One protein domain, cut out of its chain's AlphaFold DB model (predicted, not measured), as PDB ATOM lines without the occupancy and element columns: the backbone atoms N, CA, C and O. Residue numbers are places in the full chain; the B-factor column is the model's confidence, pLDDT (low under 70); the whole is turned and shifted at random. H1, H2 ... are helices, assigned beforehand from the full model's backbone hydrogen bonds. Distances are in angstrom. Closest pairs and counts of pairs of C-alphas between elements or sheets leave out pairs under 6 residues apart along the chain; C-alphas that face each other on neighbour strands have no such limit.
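AT A GLANCE: This is residues 62 to 137 of the 151 residues of an uncharacterized protein of Aeromonas diversa CDC 2478-85 (UniProt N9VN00). Two pairs of side-by-side helices, H1 with H3 and H2 with H4, pack on each other at about right angles, the helices of each pair running opposite ways. The 76 printed residues hold four named helices, H1 to H4, and no named strand: all helix, compact, radius of gyration of the C-alphas 11.7 A, spans 33 by 27 by 22 A.

HOW THE PARTS SIT: H1, residues 62 to 78, touches H2, residues 84 to 96, with residues 75 to 78 alone, about perpendicular at 88 degrees; the closest C-alphas, of Leu 75 and Ala 87, are 5.6 A apart. H3, residues 101 to 118, touches H1 at a shallow tilt of 19 degrees, opposite ways, closest at C-alphas 74 and 103, 5.6 A. H4, residues 124 to 134, touches H2 at a shallow tilt of 23 degrees, opposite ways, closest at C-alphas 85 and 132, 5.3 A. H3 touches H4 with residues 107 to 112 alone, about perpendicular at 88 degrees, closest at C-alphas 111 and 124, 6.2 A. H1 and H4 are apart. In H1, H2, H3 and H4 every O i to N i+4 pair is within hydrogen-bond range.

IN THESE COORDINATES: H1 begins at C-alpha 62 (186.708, 121.021, 189.063) and measures 23.8 A, H2 18.2 A, H3 25.3 A; H4, 15.2 A, ends at C-alpha 134 (188.416, 123.478, 167.395).

THE WHOLE: The farthest C-alphas, of Gly 81 and Gly 119, are 34.2 A apart. The printed part has no cut, and its three links are tight. Residues 78 to 82, 99 to 100 and 134 to 137 have pLDDT under 70.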
ATOM      1  N   PRO A  62     186.103 122.311 188.726       75.81
ATOM      2  CA  PRO A  62     186.708 121.021 189.063       75.81
ATOM      3  C   PRO A  62     186.132 119.875 188.225       75.81
ATOM      4  O   PRO A  62     186.878 118.993 187.814       75.81
ATOM      5  N   ALA A  63     184.833 119.916 187.916       77.81
ATOM      6  CA  ALA A  63     184.192 118.907 187.081       77.81
ATOM      7  C   ALA A  63     184.684 118.979 185.627       77.81
ATOM      8  O   ALA A  63     184.970 117.946 185.025       77.81
ATOM      9  N   ILE A  64     184.838 120.189 185.074       77.81
ATOM     10  CA  ILE A  64     185.379 120.384 183.721       77.81
ATOM     11  C   ILE A  64     186.841 119.933 183.645       77.81
ATOM     12  O   ILE A  64     187.216 119.262 182.688       77.81
ATOM     13  N   ASP A  65     187.660 120.292 184.635       78.44
ATOM     14  CA  ASP A  65     189.085 119.948 184.672       78.44
ATOM     15  C   ASP A  65     189.290 118.431 184.782       78.44
ATOM     16  O   ASP A  65     190.028 117.844 183.991       78.44
ATOM     17  N   GLN A  66     188.536 117.778 185.674       80.06
ATOM     18  CA  GLN A  66     188.530 116.323 185.803       80.06
ATOM     19  C   GLN A  66     188.091 115.653 184.497       80.06
ATOM     20  O   GLN A  66     188.779 114.760 184.006       80.06
ATOM     21  N   PHE A  67     186.991 116.113 183.893       83.62
ATOM     22  CA  PHE A  67     186.506 115.575 182.624       83.62
ATOM     23  C   PHE A  67     187.537 115.737 181.496       83.62
ATOM     24  O   PHE A  67     187.806 114.789 180.763       83.62
ATOM     25  N   MET A  68     188.169 116.906 181.378       80.81
ATOM     26  CA  MET A  68     189.238 117.147 180.406       80.81
ATOM     27  C   MET A  68     190.456 116.252 180.654       80.81
ATOM     28  O   MET A  68     191.040 115.739 179.696       80.81
ATOM     29  N   GLY A  69     190.821 116.030 181.918       80.19
ATOM     30  CA  GLY A  69     191.869 115.091 182.310       80.19
ATOM     31  C   GLY A  69     191.556 113.661 181.871       80.19
ATOM     32  O   GLY A  69     192.415 112.990 181.299       80.19
ATOM     33  N   GLU A  70     190.315 113.209 182.050       82.81
ATOM     34  CA  GLU A  70     189.875 111.884 181.604       82.81
ATOM     35  C   GLU A  70     189.805 111.749 180.085       82.81
ATOM     36  O   GLU A  70     190.220 110.721 179.546       82.81
ATOM     37  N   VAL A  71     189.341 112.789 179.387       81.38
ATOM     38  CA  VAL A  71     189.366 112.862 177.920       81.38
ATOM     39  C   VAL A  71     190.801 112.706 177.428       81.38
ATOM     40  O   VAL A  71     191.087 111.810 176.638       81.38
ATOM     41  N   MET A  72     191.729 113.523 177.929       78.81
ATOM     42  CA  MET A  72     193.134 113.473 177.524       78.81
ATOM     43  C   MET A  72     193.796 112.141 177.874       78.81
ATOM     44  O   MET A  72     194.543 111.602 177.055       78.81
ATOM     45  N   SER A  73     193.507 111.591 179.053       81.56
ATOM     46  CA  SER A  73     194.022 110.293 179.493       81.56
ATOM     47  C   SER A  73     193.516 109.167 178.590       81.56
ATOM     48  O   SER A  73     194.308 108.394 178.054       81.56
ATOM     49  N   THR A  74     192.211 109.128 178.318       79.56
ATOM     50  CA  THR A  74     191.599 108.104 177.462       79.56
ATOM     51  C   THR A  74     192.086 108.203 176.027       79.56
ATOM     52  O   THR A  74     192.414 107.181 175.427       79.56
ATOM     53  N   LEU A  75     192.182 109.413 175.470       75.81
ATOM     54  CA  LEU A  75     192.693 109.624 174.117       75.81
ATOM     55  C   LEU A  75     194.177 109.243 174.016       75.81
ATOM     56  O   LEU A  75     194.563 108.563 173.066       75.81
ATOM     57  N   SER A  76     194.993 109.612 175.009       74.06
ATOM     58  CA  SER A  76     196.423 109.267 175.047       74.06
ATOM     59  C   SER A  76     196.651 107.764 175.188       74.06
ATOM     60  O   SER A  76     197.540 107.217 174.540       74.06
ATOM     61  N   ASN A  77     195.844 107.089 176.010       72.56
ATOM     62  CA  ASN A  77     195.957 105.652 176.244       72.56
ATOM     63  C   ASN A  77     195.416 104.833 175.060       72.56
ATOM     64  O   ASN A  77     195.936 103.767 174.744       72.56
ATOM     65  N   ARG A  78     194.386 105.343 174.371       67.62
ATOM     66  CA  ARG A  78     193.787 104.691 173.200       67.62
ATOM     67  C   ARG A  78     194.654 104.815 171.952       67.62
ATOM     68  O   ARG A  78     194.707 103.876 171.165       67.62
ATOM     69  N   ALA A  79     195.297 105.962 171.751       64.44
ATOM     70  CA  ALA A  79     196.016 106.237 170.515       64.44
ATOM     71  C   ALA A  79     197.363 106.941 170.779       64.44
ATOM     72  O   ALA A  79     197.553 108.099 170.391       64.44
ATOM     73  N   PRO A  80     198.323 106.252 171.429       60.50
ATOM     74  CA  PRO A  80     199.643 106.813 171.683       60.50
ATOM     75  C   PRO A  80     200.364 107.070 170.351       60.50
ATOM     76  O   PRO A  80     200.694 106.145 169.613       60.50
ATOM     77  N   GLY A  81     200.589 108.345 170.025       62.81
ATOM     78  CA  GLY A  81     201.250 108.771 168.783       62.81
ATOM     79  C   GLY A  81     200.308 109.147 167.635       62.81
ATOM     80  O   GLY A  81     200.777 109.527 166.562       62.81
ATOM     81  N   VAL A  82     198.993 109.100 167.849       66.69
ATOM     82  CA  VAL A  82     197.996 109.560 166.876       66.69
ATOM     83  C   VAL A  82     197.564 110.990 167.214       66.69
ATOM     84  O   VAL A  82     197.582 111.416 168.367       66.69
ATOM     85  N   SER A  83     197.196 111.778 166.200       71.56
ATOM     86  CA  SER A  83     196.702 113.142 166.424       71.56
ATOM     87  C   SER A  83     195.422 113.121 167.265       71.56
ATOM     88  O   SER A  83     194.550 112.288 167.028       71.56
ATOM     89  N   LEU A  84     195.265 114.086 168.180       73.44
ATOM     90  CA  LEU A  84     194.098 114.189 169.071       73.44
ATOM     91  C   LEU A  84     192.766 114.114 168.298       73.44
ATOM     92  O   LEU A  84     191.820 113.486 168.752       73.44
ATOM     93  N   ARG A  85     192.717 114.674 167.079       74.12
ATOM     94  CA  ARG A  85     191.544 114.609 166.194       74.12
ATOM     95  C   ARG A  85     191.193 113.188 165.741       74.12
ATOM     96  O   ARG A  85     190.018 112.848 165.693       74.12
ATOM     97  N   ASP A  86     192.190 112.380 165.399       77.88
ATOM     98  CA  ASP A  86     191.987 110.984 164.997       77.88
ATOM     99  C   ASP A  86     191.592 110.129 166.204       77.88
ATOM    100  O   ASP A  86     190.671 109.325 166.106       77.88
ATOM    101  N   ALA A  87     192.210 110.364 167.366       80.19
ATOM    102  CA  ALA A  87     191.823 109.699 168.610       80.19
ATOM    103  C   ALA A  87     190.354 109.998 168.975       80.19
ATOM    104  O   ALA A  87     189.611 109.094 169.354       80.19
ATOM    105  N   ILE A  88     189.918 111.253 168.801       80.94
ATOM    106  CA  ILE A  88     188.522 111.670 168.983       80.94
ATOM    107  C   ILE A  88     187.610 110.984 167.961       80.94
ATOM    108  O   ILE A  88     186.573 110.453 168.344       80.94
ATOM    109  N   ALA A  89     187.991 110.961 166.681       82.31
ATOM    110  CA  ALA A  89     187.205 110.312 165.635       82.31
ATOM    111  C   ALA A  89     187.043 108.805 165.895       82.31
ATOM    112  O   ALA A  89     185.945 108.271 165.749       82.31
ATOM    113  N   GLN A  90     188.105 108.130 166.343       80.88
ATOM    114  CA  GLN A  90     188.035 106.731 166.756       80.88
ATOM    115  C   GLN A  90     187.124 106.542 167.965       80.88
ATOM    116  O   GLN A  90     186.300 105.636 167.958       80.88
ATOM    117  N   LEU A  91     187.228 107.398 168.985       81.94
ATOM    118  CA  LEU A  91     186.348 107.335 170.150       81.94
ATOM    119  C   LEU A  91     184.876 107.539 169.763       81.94
ATOM    120  O   LEU A  91     184.023 106.808 170.247       81.94
ATOM    121  N   GLN A  92     184.570 108.474 168.860       83.81
ATOM    122  CA  GLN A  92     183.208 108.671 168.352       83.81
ATOM    123  C   GLN A  92     182.689 107.458 167.579       83.81
ATOM    124  O   GLN A  92     181.540 107.066 167.769       83.81
ATOM    125  N   GLN A  93     183.515 106.860 166.715       83.31
ATOM    126  CA  GLN A  93     183.142 105.643 165.991       83.31
ATOM    127  C   GLN A  93     182.857 104.490 166.952       83.31
ATOM    128  O   GLN A  93     181.857 103.798 166.799       83.31
ATOM    129  N   ASP A  94     183.695 104.333 167.970       81.38
ATOM    130  CA  ASP A  94     183.574 103.285 168.977       81.38
ATOM    131  C   ASP A  94     182.335 103.501 169.865       81.38
ATOM    132  O   ASP A  94     181.573 102.572 170.112       81.38
ATOM    133  N   LEU A  95     182.050 104.748 170.254       82.12
ATOM    134  CA  LEU A  95     180.805 105.131 170.930       82.12
ATOM    135  C   LEU A  95     179.570 104.842 170.062       82.12
ATOM    136  O   LEU A  95     178.586 104.302 170.561       82.12
ATOM    137  N   ALA A  96     179.621 105.153 168.764       80.56
ATOM    138  CA  ALA A  96     178.524 104.891 167.831       80.56
ATOM    139  C   ALA A  96     178.298 103.390 167.582       80.56
ATOM    140  O   ALA A  96     177.172 102.969 167.327       80.56
ATOM    141  N   GLN A  97     179.358 102.584 167.668       80.25
ATOM    142  CA  GLN A  97     179.300 101.126 167.559       80.25
ATOM    143  C   GLN A  97     178.970 100.434 168.893       80.25
ATOM    144  O   GLN A  97     178.813  99.215 168.916       80.25
ATOM    145  N   GLY A  98     178.856 101.186 169.996       72.12
ATOM    146  CA  GLY A  98     178.684 100.637 171.347       72.12
ATOM    147  C   GLY A  98     179.927  99.915 171.884       72.12
ATOM    148  O   GLY A  98     179.838  99.191 172.869       72.12
ATOM    149  N   GLY A  99     181.074 100.093 171.225       67.25
ATOM    150  CA  GLY A  99     182.355  99.446 171.509       67.25
ATOM    151  C   GLY A  99     183.307 100.265 172.374       67.25
ATOM    152  O   GLY A  99     184.397  99.775 172.650       67.25
ATOM    153  N   ALA A 100     182.874 101.452 172.832       67.69
ATOM    154  CA  ALA A 100     183.639 102.483 173.549       67.69
ATOM    155  C   ALA A 100     184.626 101.959 174.614       67.69
ATOM    156  O   ALA A 100     185.601 102.640 174.941       67.69
ATOM    157  N   GLY A 101     184.388 100.773 175.173       72.75
ATOM    158  CA  GLY A 101     185.238 100.119 176.156       72.75
ATOM    159  C   GLY A 101     185.329 100.917 177.454       72.75
ATOM    160  O   GLY A 101     184.805 102.021 177.576       72.75
ATOM    161  N   ALA A 102     186.082 100.397 178.425       73.69
ATOM    162  CA  ALA A 102     186.133 100.981 179.768       73.69
ATOM    163  C   ALA A 102     186.454 102.493 179.784       73.69
ATOM    164  O   ALA A 102     185.878 103.240 180.571       73.69
ATOM    165  N   GLY A 103     187.332 102.970 178.892       73.50
ATOM    166  CA  GLY A 103     187.649 104.400 178.787       73.50
ATOM    167  C   GLY A 103     186.504 105.249 178.221       73.50
ATOM    168  O   GLY A 103     186.275 106.360 178.689       73.50
ATOM    169  N   GLY A 104     185.762 104.739 177.237       81.75
ATOM    170  CA  GLY A 104     184.623 105.451 176.662       81.75
ATOM    171  C   GLY A 104     183.408 105.482 177.591       81.75
ATOM    172  O   GLY A 104     182.775 106.528 177.708       81.75
ATOM    173  N   ASP A 105     183.142 104.389 178.311       82.62
ATOM    174  CA  ASP A 105     182.110 104.333 179.357       82.62
ATOM    175  C   ASP A 105     182.397 105.321 180.495       82.62
ATOM    176  O   ASP A 105     181.510 106.049 180.941       82.62
ATOM    177  N   THR A 106     183.661 105.408 180.920       83.75
ATOM    178  CA  THR A 106     184.072 106.364 181.955       83.75
ATOM    179  C   THR A 106     183.879 107.805 181.471       83.75
ATOM    180  O   THR A 106     183.284 108.618 182.178       83.75
ATOM    181  N   LEU A 107     184.264 108.111 180.224       83.31
ATOM    182  CA  LEU A 107     184.004 109.424 179.623       83.31
ATOM    183  C   LEU A 107     182.514 109.755 179.542       83.31
ATOM    184  O   LEU A 107     182.141 110.899 179.789       83.31
ATOM    185  N   LEU A 108     181.673 108.787 179.170       84.81
ATOM    186  CA  LEU A 108     180.223 108.968 179.114       84.81
ATOM    187  C   LEU A 108     179.664 109.313 180.493       84.81
ATOM    188  O   LEU A 108     178.886 110.256 180.615       84.81
ATOM    189  N   GLN A 109     180.094 108.597 181.532       85.75
ATOM    190  CA  GLN A 109     179.631 108.813 182.900       85.75
ATOM    191  C   GLN A 109     180.094 110.167 183.462       85.75
ATOM    192  O   GLN A 109     179.311 110.892 184.088       85.75
ATOM    193  N   SER A 110     181.348 110.538 183.203       84.19
ATOM    194  CA  SER A 110     181.898 111.833 183.608       84.19
ATOM    195  C   SER A 110     181.264 112.984 182.833       84.19
ATOM    196  O   SER A 110     180.940 114.009 183.430       84.19
ATOM    197  N   PHE A 111     180.991 112.807 181.537       85.81
ATOM    198  CA  PHE A 111     180.263 113.795 180.746       85.81
ATOM    199  C   PHE A 111     178.798 113.922 181.170       85.81
ATOM    200  O   PHE A 111     178.295 115.040 181.213       85.81
ATOM    201  N   ASP A 112     178.097 112.834 181.507       86.75
ATOM    202  CA  ASP A 112     176.716 112.935 182.002       86.75
ATOM    203  C   ASP A 112     176.664 113.662 183.351       86.75
ATOM    204  O   ASP A 112     175.862 114.578 183.530       86.75
ATOM    205  N   SER A 113     177.594 113.352 184.257       84.88
ATOM    206  CA  SER A 113     177.737 114.075 185.527       84.88
ATOM    207  C   SER A 113     177.992 115.566 185.294       84.88
ATOM    208  O   SER A 113     177.358 116.422 185.912       84.88
ATOM    209  N   LEU A 114     178.885 115.881 184.352       83.06
ATOM    210  CA  LEU A 114     179.183 117.243 183.932       83.06
ATOM    211  C   LEU A 114     177.941 117.930 183.346       83.06
ATOM    212  O   LEU A 114     177.620 119.059 183.707       83.06
ATOM    213  N   ARG A 115     177.207 117.239 182.472       85.25
ATOM    214  CA  ARG A 115     175.976 117.707 181.835       85.25
ATOM    215  C   ARG A 115     174.911 118.058 182.862       85.25
ATOM    216  O   ARG A 115     174.291 119.107 182.719       85.25
ATOM    217  N   GLN A 116     174.733 117.242 183.897       83.50
ATOM    218  CA  GLN A 116     173.777 117.532 184.966       83.50
ATOM    219  C   GLN A 116     174.202 118.722 185.831       83.50
ATOM    220  O   GLN A 116     173.354 119.525 186.210       83.50
ATOM    221  N   GLN A 117     175.503 118.891 186.087       77.88
ATOM    222  CA  GLN A 117     176.018 120.034 186.850       77.88
ATOM    223  C   GLN A 117     175.960 121.357 186.074       77.88
ATOM    224  O   GLN A 117     175.609 122.390 186.638       77.88
ATOM    225  N   LEU A 118     176.304 121.334 184.785       75.50
ATOM    226  CA  LEU A 118     176.353 122.518 183.916       75.50
ATOM    227  C   LEU A 118     175.033 122.805 183.189       75.50
ATOM    228  O   LEU A 118     174.916 123.830 182.513       75.50
ATOM    229  N   GLY A 119     174.059 121.897 183.281       75.94
ATOM    230  CA  GLY A 119     172.833 121.950 182.490       75.94
ATOM    231  C   GLY A 119     173.103 121.896 180.984       75.94
ATOM    232  O   GLY A 119     172.409 122.572 180.221       75.94
ATOM    233  N   LEU A 120     174.130 121.147 180.548       80.31
ATOM    234  CA  LEU A 120     174.443 121.017 179.120       80.31
ATOM    235  C   LEU A 120     173.242 120.394 178.400       80.31
ATOM    236  O   LEU A 120     172.574 119.494 178.912       80.31
ATOM    237  N   LYS A 121     172.973 120.865 177.184       76.31
ATOM    238  CA  LYS A 121     171.926 120.284 176.330       76.31
ATOM    239  C   LYS A 121     172.478 119.305 175.298       76.31
ATOM    240  O   LYS A 121     171.690 118.599 174.681       76.31
ATOM    241  N   GLY A 122     173.795 119.295 175.094       77.62
ATOM    242  CA  GLY A 122     174.474 118.375 174.186       77.62
ATOM    243  C   GLY A 122     174.962 117.092 174.860       77.62
ATOM    244  O   GLY A 122     175.029 117.004 176.086       77.62
ATOM    245  N   ASP A 123     175.351 116.132 174.025       83.50
ATOM    246  CA  ASP A 123     175.918 114.837 174.408       83.50
ATOM    247  C   ASP A 123     177.439 114.794 174.206       83.50
ATOM    248  O   ASP A 123     178.016 115.639 173.509       83.50
ATOM    249  N   LEU A 124     178.087 113.754 174.745       83.38
ATOM    250  CA  LEU A 124     179.530 113.543 174.604       83.38
ATOM    251  C   LEU A 124     179.955 113.558 173.129       83.38
ATOM    252  O   LEU A 124     180.970 114.155 172.788       83.38
ATOM    253  N   ASN A 125     179.159 112.965 172.235       83.38
ATOM    254  CA  ASN A 125     179.466 112.958 170.807       83.38
ATOM    255  C   ASN A 125     179.509 114.377 170.210       83.38
ATOM    256  O   ASN A 125     180.394 114.681 169.415       83.38
ATOM    257  N   GLY A 126     178.600 115.259 170.638       82.50
ATOM    258  CA  GLY A 126     178.602 116.669 170.243       82.50
ATOM    259  C   GLY A 126     179.785 117.435 170.832       82.50
ATOM    260  O   GLY A 126     180.341 118.307 170.167       82.50
ATOM    261  N   PHE A 127     180.214 117.088 172.051       84.06
ATOM    262  CA  PHE A 127     181.427 117.652 172.647       84.06
ATOM    263  C   PHE A 127     182.674 117.244 171.869       84.06
ATOM    264  O   PHE A 127     183.489 118.097 171.523       84.06
ATOM    265  N   LEU A 128     182.796 115.956 171.555       84.12
ATOM    266  CA  LEU A 128     183.891 115.402 170.768       84.12
ATOM    267  C   LEU A 128     183.933 116.016 169.360       84.12
ATOM    268  O   LEU A 128     185.007 116.386 168.888       84.12
ATOM    269  N   ASP A 129     182.778 116.218 168.723       82.31
ATOM    270  CA  ASP A 129     182.689 116.882 167.420       82.31
ATOM    271  C   ASP A 129     183.142 118.342 167.510       82.31
ATOM    272  O   ASP A 129     184.020 118.775 166.762       82.31
ATOM    273  N   ALA A 130     182.626 119.091 168.486       80.19
ATOM    274  CA  ALA A 130     183.024 120.473 168.706       80.19
ATOM    275  C   ALA A 130     184.532 120.578 168.994       80.19
ATOM    276  O   ALA A 130     185.214 121.421 168.407       80.19
ATOM    277  N   MET A 131     185.072 119.688 169.832       78.50
ATOM    278  CA  MET A 131     186.501 119.607 170.131       78.50
ATOM    279  C   MET A 131     187.308 119.336 168.855       78.50
ATOM    280  O   MET A 131     188.242 120.079 168.557       78.50
ATOM    281  N   SER A 132     186.903 118.353 168.049       77.38
ATOM    282  CA  SER A 132     187.505 118.044 166.746       77.38
ATOM    283  C   SER A 132     187.507 119.247 165.795       77.38
ATOM    284  O   SER A 132     188.506 119.492 165.116       77.38
ATOM    285  N   GLN A 133     186.436 120.048 165.790       72.75
ATOM    286  CA  GLN A 133     186.339 121.281 164.999       72.75
ATOM    287  C   GLN A 133     187.251 122.406 165.506       72.75
ATOM    288  O   GLN A 133     187.716 123.217 164.706       72.75
ATOM    289  N   THR A 134     187.498 122.480 166.816       67.81
ATOM    290  CA  THR A 134     188.416 123.478 167.395       67.81
ATOM    291  C   THR A 134     189.887 123.119 167.238       67.81
ATOM    292  O   THR A 134     190.744 123.998 167.332       67.81
ATOM    293  N   LEU A 135     190.196 121.850 166.968       68.00
ATOM    294  CA  LEU A 135     191.555 121.422 166.678       68.00
ATOM    295  C   LEU A 135     191.926 121.818 165.238       68.00
ATOM    296  O   LEU A 135     191.191 121.502 164.297       68.00
ATOM    297  N   PRO A 136     193.070 122.492 165.014       56.62
ATOM    298  CA  PRO A 136     193.485 122.862 163.668       56.62
ATOM    299  C   PRO A 136     193.714 121.604 162.818       56.62
ATOM    300  O   PRO A 136     194.272 120.610 163.277       56.62
ATOM    301  N   ARG A 137     193.305 121.652 161.542       56.31
ATOM    302  CA  ARG A 137     193.389 120.529 160.583       56.31
ATOM    303  C   ARG A 137     194.825 120.069 160.255       56.31
ATOM    304  O   ARG A 137     194.979 119.134 159.472       56.31
TER     305      ARG A 137